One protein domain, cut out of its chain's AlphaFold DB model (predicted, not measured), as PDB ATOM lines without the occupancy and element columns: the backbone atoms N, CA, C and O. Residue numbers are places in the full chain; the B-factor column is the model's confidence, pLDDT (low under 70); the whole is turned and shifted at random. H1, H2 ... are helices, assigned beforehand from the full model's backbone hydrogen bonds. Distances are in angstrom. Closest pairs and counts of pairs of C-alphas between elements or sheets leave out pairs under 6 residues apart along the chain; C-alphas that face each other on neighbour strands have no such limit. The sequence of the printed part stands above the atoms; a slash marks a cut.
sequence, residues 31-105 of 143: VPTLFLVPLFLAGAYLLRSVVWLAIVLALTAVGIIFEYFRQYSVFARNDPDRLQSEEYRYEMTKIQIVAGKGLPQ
ATOM      1  N   VAL A  31     244.969 261.049 216.243       65.00
ATOM      2  CA  VAL A  31     245.253 259.928 217.147       65.00
ATOM      3  C   VAL A  31     244.073 259.605 218.082       65.00
ATOM      4  O   VAL A  31     243.696 258.433 218.143       65.00
ATOM      5  N   PRO A  32     243.418 260.572 218.764       71.62
ATOM      6  CA  PRO A  32     242.302 260.258 219.658       71.62
ATOM      7  C   PRO A  32     241.077 259.689 218.929       71.62
ATOM      8  O   PRO A  32     240.378 258.849 219.490       71.62
ATOM      9  N   THR A  33     240.825 260.069 217.670       75.75
ATOM     10  CA  THR A  33     239.683 259.524 216.913       75.75
ATOM     11  C   THR A  33     239.836 258.044 216.572       75.75
ATOM     12  O   THR A  33     238.839 257.326 216.526       75.75
ATOM     13  N   LEU A  34     241.067 257.545 216.418       81.75
ATOM     14  CA  LEU A  34     241.312 256.123 216.162       81.75
ATOM     15  C   LEU A  34     240.953 255.242 217.367       81.75
ATOM     16  O   LEU A  34     240.503 254.113 217.188       81.75
ATOM     17  N   PHE A  35     241.070 255.771 218.589       83.75
ATOM     18  CA  PHE A  35     240.662 255.064 219.810       83.75
ATOM     19  C   PHE A  35     239.148 254.836 219.902       83.75
ATOM     20  O   PHE A  35     238.709 253.956 220.639       83.75
ATOM     21  N   LEU A  36     238.338 255.573 219.136       86.88
ATOM     22  CA  LEU A  36     236.890 255.369 219.094       86.88
ATOM     23  C   LEU A  36     236.496 254.132 218.271       86.88
ATOM     24  O   LEU A  36     235.445 253.548 218.515       86.88
ATOM     25  N   VAL A  37     237.334 253.689 217.332       89.50
ATOM     26  CA  VAL A  37     237.070 252.517 216.478       89.50
ATOM     27  C   VAL A  37     236.788 251.242 217.292       89.50
ATOM     28  O   VAL A  37     235.725 250.646 217.086       89.50
ATOM     29  N   PRO A  38     237.649 250.811 218.240       91.44
ATOM     30  CA  PRO A  38     237.362 249.632 219.057       91.44
ATOM     31  C   PRO A  38     236.121 249.814 219.940       91.44
ATOM     32  O   PRO A  38     235.409 248.842 220.175       91.44
ATOM     33  N   LEU A  39     235.814 251.040 220.380       92.88
ATOM     34  CA  LEU A  39     234.604 251.331 221.152       92.88
ATOM     35  C   LEU A  39     233.335 251.096 220.319       92.88
ATOM     36  O   LEU A  39     232.407 250.434 220.783       92.88
ATOM     37  N   PHE A  40     233.306 251.581 219.077       92.44
ATOM     38  CA  PHE A  40     232.181 251.369 218.163       92.44
ATOM     39  C   PHE A  40     232.021 249.897 217.764       92.44
ATOM     40  O   PHE A  40     230.899 249.396 217.723       92.44
ATOM     41  N   LEU A  41     233.125 249.179 217.537       93.19
ATOM     42  CA  LEU A  41     233.105 247.739 217.254       93.19
ATOM     43  C   LEU A  41     232.621 246.919 218.456       93.19
ATOM     44  O   LEU A  41     231.789 246.027 218.292       93.19
ATOM     45  N   ALA A  42     233.089 247.239 219.665       92.62
ATOM     46  CA  ALA A  42     232.605 246.615 220.891       92.62
ATOM     47  C   ALA A  42     231.106 246.883 221.080       92.62
ATOM     48  O   ALA A  42     230.341 245.951 221.312       92.62
ATOM     49  N   GLY A  43     230.666 248.130 220.887       91.44
ATOM     50  CA  GLY A  43     229.250 248.494 220.899       91.44
ATOM     51  C   GLY A  43     228.432 247.682 219.892       91.44
ATOM     52  O   GLY A  43     227.417 247.100 220.264       91.44
ATOM     53  N   ALA A  44     228.898 247.566 218.646       92.88
ATOM     54  CA  ALA A  44     228.234 246.773 217.611       92.88
ATOM     55  C   ALA A  44     228.118 245.288 217.997       92.88
ATOM     56  O   ALA A  44     227.082 244.667 217.761       92.88
ATOM     57  N   TYR A  45     229.148 244.727 218.634       94.00
ATOM     58  CA  TYR A  45     229.130 243.347 219.117       94.00
ATOM     59  C   TYR A  45     228.147 243.140 220.280       94.00
ATOM     60  O   TYR A  45     227.381 242.174 220.268       94.00
ATOM     61  N   LEU A  46     228.130 244.047 221.266       94.19
ATOM     62  CA  LEU A  46     227.199 243.982 222.400       94.19
ATOM     63  C   LEU A  46     225.740 244.149 221.950       94.19
ATOM     64  O   LEU A  46     224.855 243.453 222.442       94.19
ATOM     65  N   LEU A  47     225.494 245.039 220.988       93.00
ATOM     66  CA  LEU A  47     224.164 245.373 220.470       93.00
ATOM     67  C   LEU A  47     223.764 244.519 219.258       93.00
ATOM     68  O   LEU A  47     222.818 244.862 218.553       93.00
ATOM     69  N   ARG A  48     224.428 243.376 219.030       90.88
ATOM     70  CA  ARG A  48     224.148 242.470 217.898       90.88
ATOM     71  C   ARG A  48     222.701 241.969 217.831       90.88
ATOM     72  O   ARG A  48     222.252 241.554 216.771       90.88
ATOM     73  N   SER A  49     221.980 241.987 218.955       92.56
ATOM     74  CA  SER A  49     220.552 241.649 219.018       92.56
ATOM     75  C   SER A  49     219.668 242.679 218.308       92.56
ATOM     76  O   SER A  49     218.595 242.332 217.822       92.56
ATOM     77  N   VAL A  50     220.124 243.930 218.203       95.06
ATOM     78  CA  VAL A  50     219.447 245.021 217.497       95.06
ATOM     79  C   VAL A  50     220.226 245.320 216.218       95.06
ATOM     80  O   VAL A  50     221.064 246.221 216.164       95.06
ATOM     81  N   VAL A  51     219.931 244.544 215.173       91.69
ATOM     82  CA  VAL A  51     220.692 244.504 213.909       91.69
ATOM     83  C   VAL A  51     220.937 245.893 213.314       91.69
ATOM     84  O   VAL A  51     222.068 246.219 212.970       91.69
ATOM     85  N   TRP A  52     219.910 246.746 213.247       93.19
ATOM     86  CA  TRP A  52     220.046 248.103 212.705       93.19
ATOM     87  C   TRP A  52     221.069 248.952 213.460       93.19
ATOM     88  O   TRP A  52     221.869 249.651 212.843       93.19
ATOM     89  N   LEU A  53     221.080 248.864 214.791       91.75
ATOM     90  CA  LEU A  53     221.980 249.656 215.621       91.75
ATOM     91  C   LEU A  53     223.420 249.141 215.511       91.75
ATOM     92  O   LEU A  53     224.350 249.934 215.383       91.75
ATOM     93  N   ALA A  54     223.599 247.818 215.470       91.31
ATOM     94  CA  ALA A  54     224.897 247.194 215.226       91.31
ATOM     95  C   ALA A  54     225.481 247.591 213.859       91.31
ATOM     96  O   ALA A  54     226.665 247.916 213.773       91.31
ATOM     97  N   ILE A  55     224.651 247.637 212.809       93.62
ATOM     98  CA  ILE A  55     225.060 248.088 211.471       93.62
ATOM     99  C   ILE A  55     225.511 249.550 211.502       93.62
ATOM    100  O   ILE A  55     226.577 249.861 210.978       93.62
ATOM    101  N   VAL A  56     224.744 250.448 212.131       96.19
ATOM    102  CA  VAL A  56     225.107 251.873 212.222       96.19
ATOM    103  C   VAL A  56     226.439 252.061 212.949       96.19
ATOM    104  O   VAL A  56     227.302 252.798 212.468       96.19
ATOM    105  N   LEU A  57     226.653 251.369 214.070       93.81
ATOM    106  CA  LEU A  57     227.912 251.434 214.819       93.81
ATOM    107  C   LEU A  57     229.090 250.882 214.001       93.81
ATOM    108  O   LEU A  57     230.153 251.501 213.962       93.81
ATOM    109  N   ALA A  58     228.894 249.767 213.294       92.12
ATOM    110  CA  ALA A  58     229.914 249.188 212.424       92.12
ATOM    111  C   ALA A  58     230.271 250.121 211.254       92.12
ATOM    112  O   ALA A  58     231.450 250.363 211.000       92.12
ATOM    113  N   LEU A  59     229.274 250.705 210.581       95.56
ATOM    114  CA  LEU A  59     229.489 251.689 209.516       95.56
ATOM    115  C   LEU A  59     230.201 252.942 210.032       95.56
ATOM    116  O   LEU A  59     231.062 253.482 209.342       95.56
ATOM    117  N   THR A  60     229.896 253.373 211.257       93.81
ATOM    118  CA  THR A  60     230.583 254.500 211.902       93.81
ATOM    119  C   THR A  60     232.065 254.186 212.117       93.81
ATOM    120  O   THR A  60     232.919 255.000 211.769       93.81
ATOM    121  N   ALA A  61     232.394 252.984 212.608       92.44
ATOM    122  CA  ALA A  61     233.780 252.542 212.761       92.44
ATOM    123  C   ALA A  61     234.534 252.530 211.418       92.44
ATOM    124  O   ALA A  61     235.655 253.030 211.331       92.44
ATOM    125  N   VAL A  62     233.899 252.023 210.355       94.12
ATOM    126  CA  VAL A  62     234.465 252.030 208.996       94.12
ATOM    127  C   VAL A  62     234.674 253.459 208.485       94.12
ATOM    128  O   VAL A  62     235.728 253.759 207.926       94.12
ATOM    129  N   GLY A  63     233.716 254.360 208.715       92.62
ATOM    130  CA  GLY A  63     233.815 255.767 208.324       92.62
ATOM    131  C   GLY A  63     234.998 256.487 208.976       92.62
ATOM    132  O   GLY A  63     235.724 257.207 208.294       92.62
ATOM    133  N   ILE A  64     235.248 256.236 210.266       89.00
ATOM    134  CA  ILE A  64     236.404 256.792 210.989       89.00
ATOM    135  C   ILE A  64     237.720 256.323 210.358       89.00
ATOM    136  O   ILE A  64     238.616 257.134 210.125       89.00
ATOM    137  N   ILE A  65     237.834 255.028 210.045       88.31
ATOM    138  CA  ILE A  65     239.027 254.468 209.392       88.31
ATOM    139  C   ILE A  65     239.239 255.122 208.023       88.31
ATOM    140  O   ILE A  65     240.355 255.519 207.694       88.31
ATOM    141  N   PHE A  66     238.176 255.262 207.230       90.25
ATOM    142  CA  PHE A  66     238.262 255.866 205.904       90.25
ATOM    143  C   PHE A  66     238.716 257.330 205.962       90.25
ATOM    144  O   PHE A  66     239.617 257.726 205.221       90.25
ATOM    145  N   GLU A  67     238.145 258.124 206.868       86.31
ATOM    146  CA  GLU A  67     238.537 259.525 207.041       86.31
ATOM    147  C   GLU A  67     239.991 259.643 207.517       86.31
ATOM    148  O   GLU A  67     240.744 260.473 207.004       86.31
ATOM    149  N   TYR A  68     240.432 258.752 208.410       84.19
ATOM    150  CA  TYR A  68     241.834 258.671 208.817       84.19
ATOM    151  C   TYR A  68     242.758 258.385 207.628       84.19
ATOM    152  O   TYR A  68     243.737 259.102 207.426       84.19
ATOM    153  N   PHE A  69     242.432 257.394 206.793       83.69
ATOM    154  CA  PHE A  69     243.198 257.094 205.580       83.69
ATOM    155  C   PHE A  69     243.245 258.277 204.615       83.69
ATOM    156  O   PHE A  69     244.292 258.544 204.020       83.69
ATOM    157  N   ARG A  70     242.136 259.009 204.462       83.50
ATOM    158  CA  ARG A  70     242.068 260.196 203.608       83.50
ATOM    159  C   ARG A  70     243.029 261.275 204.096       83.50
ATOM    160  O   ARG A  70     243.830 261.779 203.311       83.50
ATOM    161  N   GLN A  71     242.986 261.592 205.385       78.31
ATOM    162  CA  GLN A  71     243.852 262.605 205.987       78.31
ATOM    163  C   GLN A  71     245.319 262.175 205.994       78.31
ATOM    164  O   GLN A  71     246.186 262.969 205.637       78.31
ATOM    165  N   TYR A  72     245.595 260.906 206.296       77.12
ATOM    166  CA  TYR A  72     246.933 260.333 206.197       77.12
ATOM    167  C   TYR A  72     247.478 260.409 204.766       77.12
ATOM    168  O   TYR A  72     248.627 260.780 204.567       77.12
ATOM    169  N   SER A  73     246.654 260.131 203.755       79.62
ATOM    170  CA  SER A  73     247.064 260.216 202.346       79.62
ATOM    171  C   SER A  73     247.375 261.650 201.919       79.62
ATOM    172  O   SER A  73     248.337 261.883 201.191       79.62
ATOM    173  N   VAL A  74     246.575 262.621 202.372       77.38
ATOM    174  CA  VAL A  74     246.844 264.052 202.149       77.38
ATOM    175  C   VAL A  74     248.144 264.460 202.839       77.38
ATOM    176  O   VAL A  74     248.976 265.126 202.231       77.38
ATOM    177  N   PHE A  75     248.357 264.009 204.074       68.31
ATOM    178  CA  PHE A  75     249.586 264.255 204.816       68.31
ATOM    179  C   PHE A  75     250.815 263.647 204.126       68.31
ATOM    180  O   PHE A  75     251.796 264.346 203.903       68.31
ATOM    181  N   ALA A  76     250.742 262.380 203.715       70.50
ATOM    182  CA  ALA A  76     251.832 261.674 203.045       70.50
ATOM    183  C   ALA A  76     252.238 262.330 201.715       70.50
ATOM    184  O   ALA A  76     253.400 262.261 201.327       70.50
ATOM    185  N   ARG A  77     251.292 262.977 201.020       71.81
ATOM    186  CA  ARG A  77     251.572 263.745 199.798       71.81
ATOM    187  C   ARG A  77     252.178 265.119 200.079       71.81
ATOM    188  O   ARG A  77     252.999 265.570 199.292       71.81
ATOM    189  N   ASN A  78     251.753 265.780 201.154       67.69
ATOM    190  CA  ASN A  78     252.163 267.150 201.458       67.69
ATOM    191  C   ASN A  78     253.493 267.232 202.225       67.69
ATOM    192  O   ASN A  78     254.210 268.207 202.049       67.69
ATOM    193  N   ASP A  79     253.823 266.235 203.050       57.47
ATOM    194  CA  ASP A  79     255.043 266.195 203.870       57.47
ATOM    195  C   ASP A  79     255.606 264.751 203.968       57.47
ATOM    196  O   ASP A  79     255.556 264.130 205.039       57.47
ATOM    197  N   PRO A  80     256.148 264.177 202.873       57.81
ATOM    198  CA  PRO A  80     256.653 262.797 202.848       57.81
ATOM    199  C   PRO A  80     257.832 262.556 203.811       57.81
ATOM    200  O   PRO A  80     257.911 261.495 204.431       57.81
ATOM    201  N   ASP A  81     258.688 263.561 204.028       55.44
ATOM    202  CA  ASP A  81     259.889 263.459 204.878       55.44
ATOM    203  C   ASP A  81     259.571 263.266 206.374       55.44
ATOM    204  O   ASP A  81     260.413 262.818 207.152       55.44
ATOM    205  N   ARG A  82     258.332 263.548 206.811       52.03
ATOM    206  CA  ARG A  82     257.899 263.345 208.209       52.03
ATOM    207  C   ARG A  82     257.590 261.882 208.536       52.03
ATOM    208  O   ARG A  82     257.484 261.549 209.714       52.03
ATOM    209  N   LEU A  83     257.451 261.017 207.528       51.09
ATOM    210  CA  LEU A  83     257.204 259.580 207.700       51.09
ATOM    211  C   LEU A  83     258.494 258.767 207.923       51.09
ATOM    212  O   LEU A  83     258.414 257.618 208.346       51.09
ATOM    213  N   GLN A  84     259.672 259.359 207.700       52.50
ATOM    214  CA  GLN A  84     260.990 258.723 207.866       52.50
ATOM    215  C   GLN A  84     261.664 259.107 209.201       52.50
ATOM    216  O   GLN A  84     262.854 259.392 209.276       52.50
ATOM    217  N   SER A  85     260.875 259.177 210.276       51.12
ATOM    218  CA  SER A  85     261.111 260.001 211.473       51.12
ATOM    219  C   SER A  85     262.251 259.617 212.439       51.12
ATOM    220  O   SER A  85     262.177 259.998 213.608       51.12
ATOM    221  N   GLU A  86     263.306 258.925 212.019       50.62
ATOM    222  CA  GLU A  86     264.540 258.858 212.827       50.62
ATOM    223  C   GLU A  86     265.504 259.987 212.446       50.62
ATOM    224  O   GLU A  86     265.828 260.820 213.298       50.62
ATOM    225  N   GLU A  87     265.819 260.133 211.158       50.38
ATOM    226  CA  GLU A  87     266.648 261.229 210.628       50.38
ATOM    227  C   GLU A  87     266.029 262.606 210.944       50.38
ATOM    228  O   GLU A  87     266.693 263.540 211.393       50.38
ATOM    229  N   TYR A  88     264.702 262.710 210.817       49.75
ATOM    230  CA  TYR A  88     263.961 263.951 211.057       49.75
ATOM    231  C   TYR A  88     263.927 264.358 212.540       49.75
ATOM    232  O   TYR A  88     263.943 265.547 212.867       49.75
ATOM    233  N   ARG A  89     263.895 263.392 213.470       53.09
ATOM    234  CA  ARG A  89     263.982 263.688 214.911       53.09
ATOM    235  C   ARG A  89     265.389 264.114 215.301       53.09
ATOM    236  O   ARG A  89     265.526 264.968 216.179       53.09
ATOM    237  N   TYR A  90     266.406 263.560 214.647       52.31
ATOM    238  CA  TYR A  90     267.794 263.952 214.848       52.31
ATOM    239  C   TYR A  90     268.040 265.392 214.379       52.31
ATOM    240  O   TYR A  90     268.520 266.211 215.164       52.31
ATOM    241  N   GLU A  91     267.586 265.751 213.175       54.28
ATOM    242  CA  GLU A  91     267.687 267.122 212.654       54.28
ATOM    243  C   GLU A  91     266.877 268.126 213.491       54.28
ATOM    244  O   GLU A  91     267.369 269.198 213.841       54.28
ATOM    245  N   MET A  92     265.673 267.759 213.939       50.91
ATOM    246  CA  MET A  92     264.878 268.624 214.818       50.91
ATOM    247  C   MET A  92     265.544 268.841 216.189       50.91
ATOM    248  O   MET A  92     265.505 269.945 216.737       50.91
ATOM    249  N   THR A  93     266.188 267.806 216.740       54.03
ATOM    250  CA  THR A  93     266.932 267.891 218.007       54.03
ATOM    251  C   THR A  93     268.192 268.738 217.843       54.03
ATOM    252  O   THR A  93     268.494 269.563 218.703       54.03
ATOM    253  N   LYS A  94     268.890 268.617 216.711       57.69
ATOM    254  CA  LYS A  94     270.045 269.449 216.356       57.69
ATOM    255  C   LYS A  94     269.657 270.925 216.269       57.69
ATOM    256  O   LYS A  94     270.327 271.760 216.870       57.69
ATOM    257  N   ILE A  95     268.529 271.244 215.632       54.88
ATOM    258  CA  ILE A  95     268.009 272.617 215.539       54.88
ATOM    259  C   ILE A  95     267.636 273.169 216.924       54.88
ATOM    260  O   ILE A  95     267.979 274.307 217.239       54.88
ATOM    261  N   GLN A  96     267.002 272.374 217.792       54.06
ATOM    262  CA  GLN A  96     266.674 272.805 219.161       54.06
ATOM    263  C   GLN A  96     267.916 272.994 220.044       54.06
ATOM    264  O   GLN A  96     267.959 273.927 220.844       54.06
ATOM    265  N   ILE A  97     268.952 272.164 219.885       53.81
ATOM    266  CA  ILE A  97     270.223 272.309 220.612       53.81
ATOM    267  C   ILE A  97     270.992 273.548 220.133       53.81
ATOM    268  O   ILE A  97     271.560 274.257 220.962       53.81
ATOM    269  N   VAL A  98     270.981 273.841 218.830       53.19
ATOM    270  CA  VAL A  98     271.611 275.042 218.248       53.19
ATOM    271  C   VAL A  98     270.853 276.319 218.629       53.19
ATOM    272  O   VAL A  98     271.477 277.343 218.882       53.19
ATOM    273  N   ALA A  99     269.524 276.271 218.741       52.03
ATOM    274  CA  ALA A  99     268.730 277.407 219.213       52.03
ATOM    275  C   ALA A  99     268.834 277.622 220.737       52.03
ATOM    276  O   ALA A  99     268.760 278.756 221.205       52.03
ATOM    277  N   GLY A 100     269.014 276.547 221.517       46.88
ATOM    278  CA  GLY A 100     269.137 276.598 222.979       46.88
ATOM    279  C   GLY A 100     270.545 276.913 223.494       46.88
ATOM    280  O   GLY A 100     270.697 277.420 224.604       46.88
ATOM    281  N   LYS A 101     271.587 276.647 222.703       45.94
ATOM    282  CA  LYS A 101     272.968 277.043 222.995       45.94
ATOM    283  C   LYS A 101     273.346 278.123 221.997       45.94
ATOM    284  O   LYS A 101     273.622 277.780 220.859       45.94
ATOM    285  N   GLY A 102     273.348 279.392 222.411       44.22
ATOM    286  CA  GLY A 102     273.712 280.548 221.579       44.22
ATOM    287  C   GLY A 102     275.101 280.431 220.942       44.22
ATOM    288  O   GLY A 102     276.065 281.025 221.420       44.22
ATOM    289  N   LEU A 103     275.205 279.638 219.878       45.34
ATOM    290  CA  LEU A 103     276.413 279.423 219.103       45.34
ATOM    291  C   LEU A 103     276.573 280.586 218.115       45.34
ATOM    292  O   LEU A 103     275.580 281.055 217.556       45.34
ATOM    293  N   PRO A 104     277.804 281.076 217.889       42.06
ATOM    294  CA  PRO A 104     278.024 282.426 217.379       42.06
ATOM    295  C   PRO A 104     277.759 282.607 215.883       42.06
ATOM    296  O   PRO A 104     277.912 283.722 215.399       42.06
ATOM    297  N   GLN A 105     277.395 281.563 215.139       38.06
ATOM    298  CA  GLN A 105     277.149 281.646 213.701       38.06
ATOM    299  C   GLN A 105     276.205 280.521 213.244       38.06
ATOM    300  O   GLN A 105     276.377 279.378 213.677       38.06
TER     301      GLN A 105
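What this domain is: This is residues 31 to 105 of the 143 residues of an uncharacterized protein of Xanthomonas citri pv. aurantifolii str. ICPB 10535 (UniProt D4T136). One long helix, H3, pairs with H2 in a helical hairpin beside its first part, with short H1 continuing that second row; beyond H3's far end, residues 84 to 105, with H5, stick out as a free arm. The 75 printed residues hold five named helices, H1 to H5, and no named strand: all helix. The whole is an extended rod, 70 by 23 by 15 A, radius of gyration of the C-alphas 20.9 A.

Where its parts are: Find C-alpha 51 at (220.692, 244.504, 213.909); from there H3, residues 51 to 78, runs 40.7 A. Before it look for H1, residues 31 to 34, and H2, residues 36 to 46, 15.3 A; after it, H4, residues 80 to 83, and H5, residues 87 to 100, 19.9 A, ending at (269.137, 276.598, 222.979).

How they stand to each other: H2 touches residues 53 to 65 of H3, opposite ways at a shallow tilt of 18 degrees; the closest C-alphas, Ala 44 and Ala 54, are 4.1 A apart. H1 touches residues 64 to 68 of H3, closest at the C-alphas of Leu 34 and Ile 64, 7.2 A. H4 is close to H3 but not clearly touching, the closest C-alphas, Ala 76 and Leu 83, being 7.4 A apart. H3 and H5 are apart. In H2, H3 and H5 every O i to N i+4 pair is within hydrogen-bond range; H1 and H4 are too short for one.

The domain as a whole: The C-alphas of Ser 49 and Pro 104, the two farthest apart, are 70.5 A apart. The printed part has no cut, and its four links are tight. Look for pLDDT under 70 at residues 31, 75 and 78 to 105.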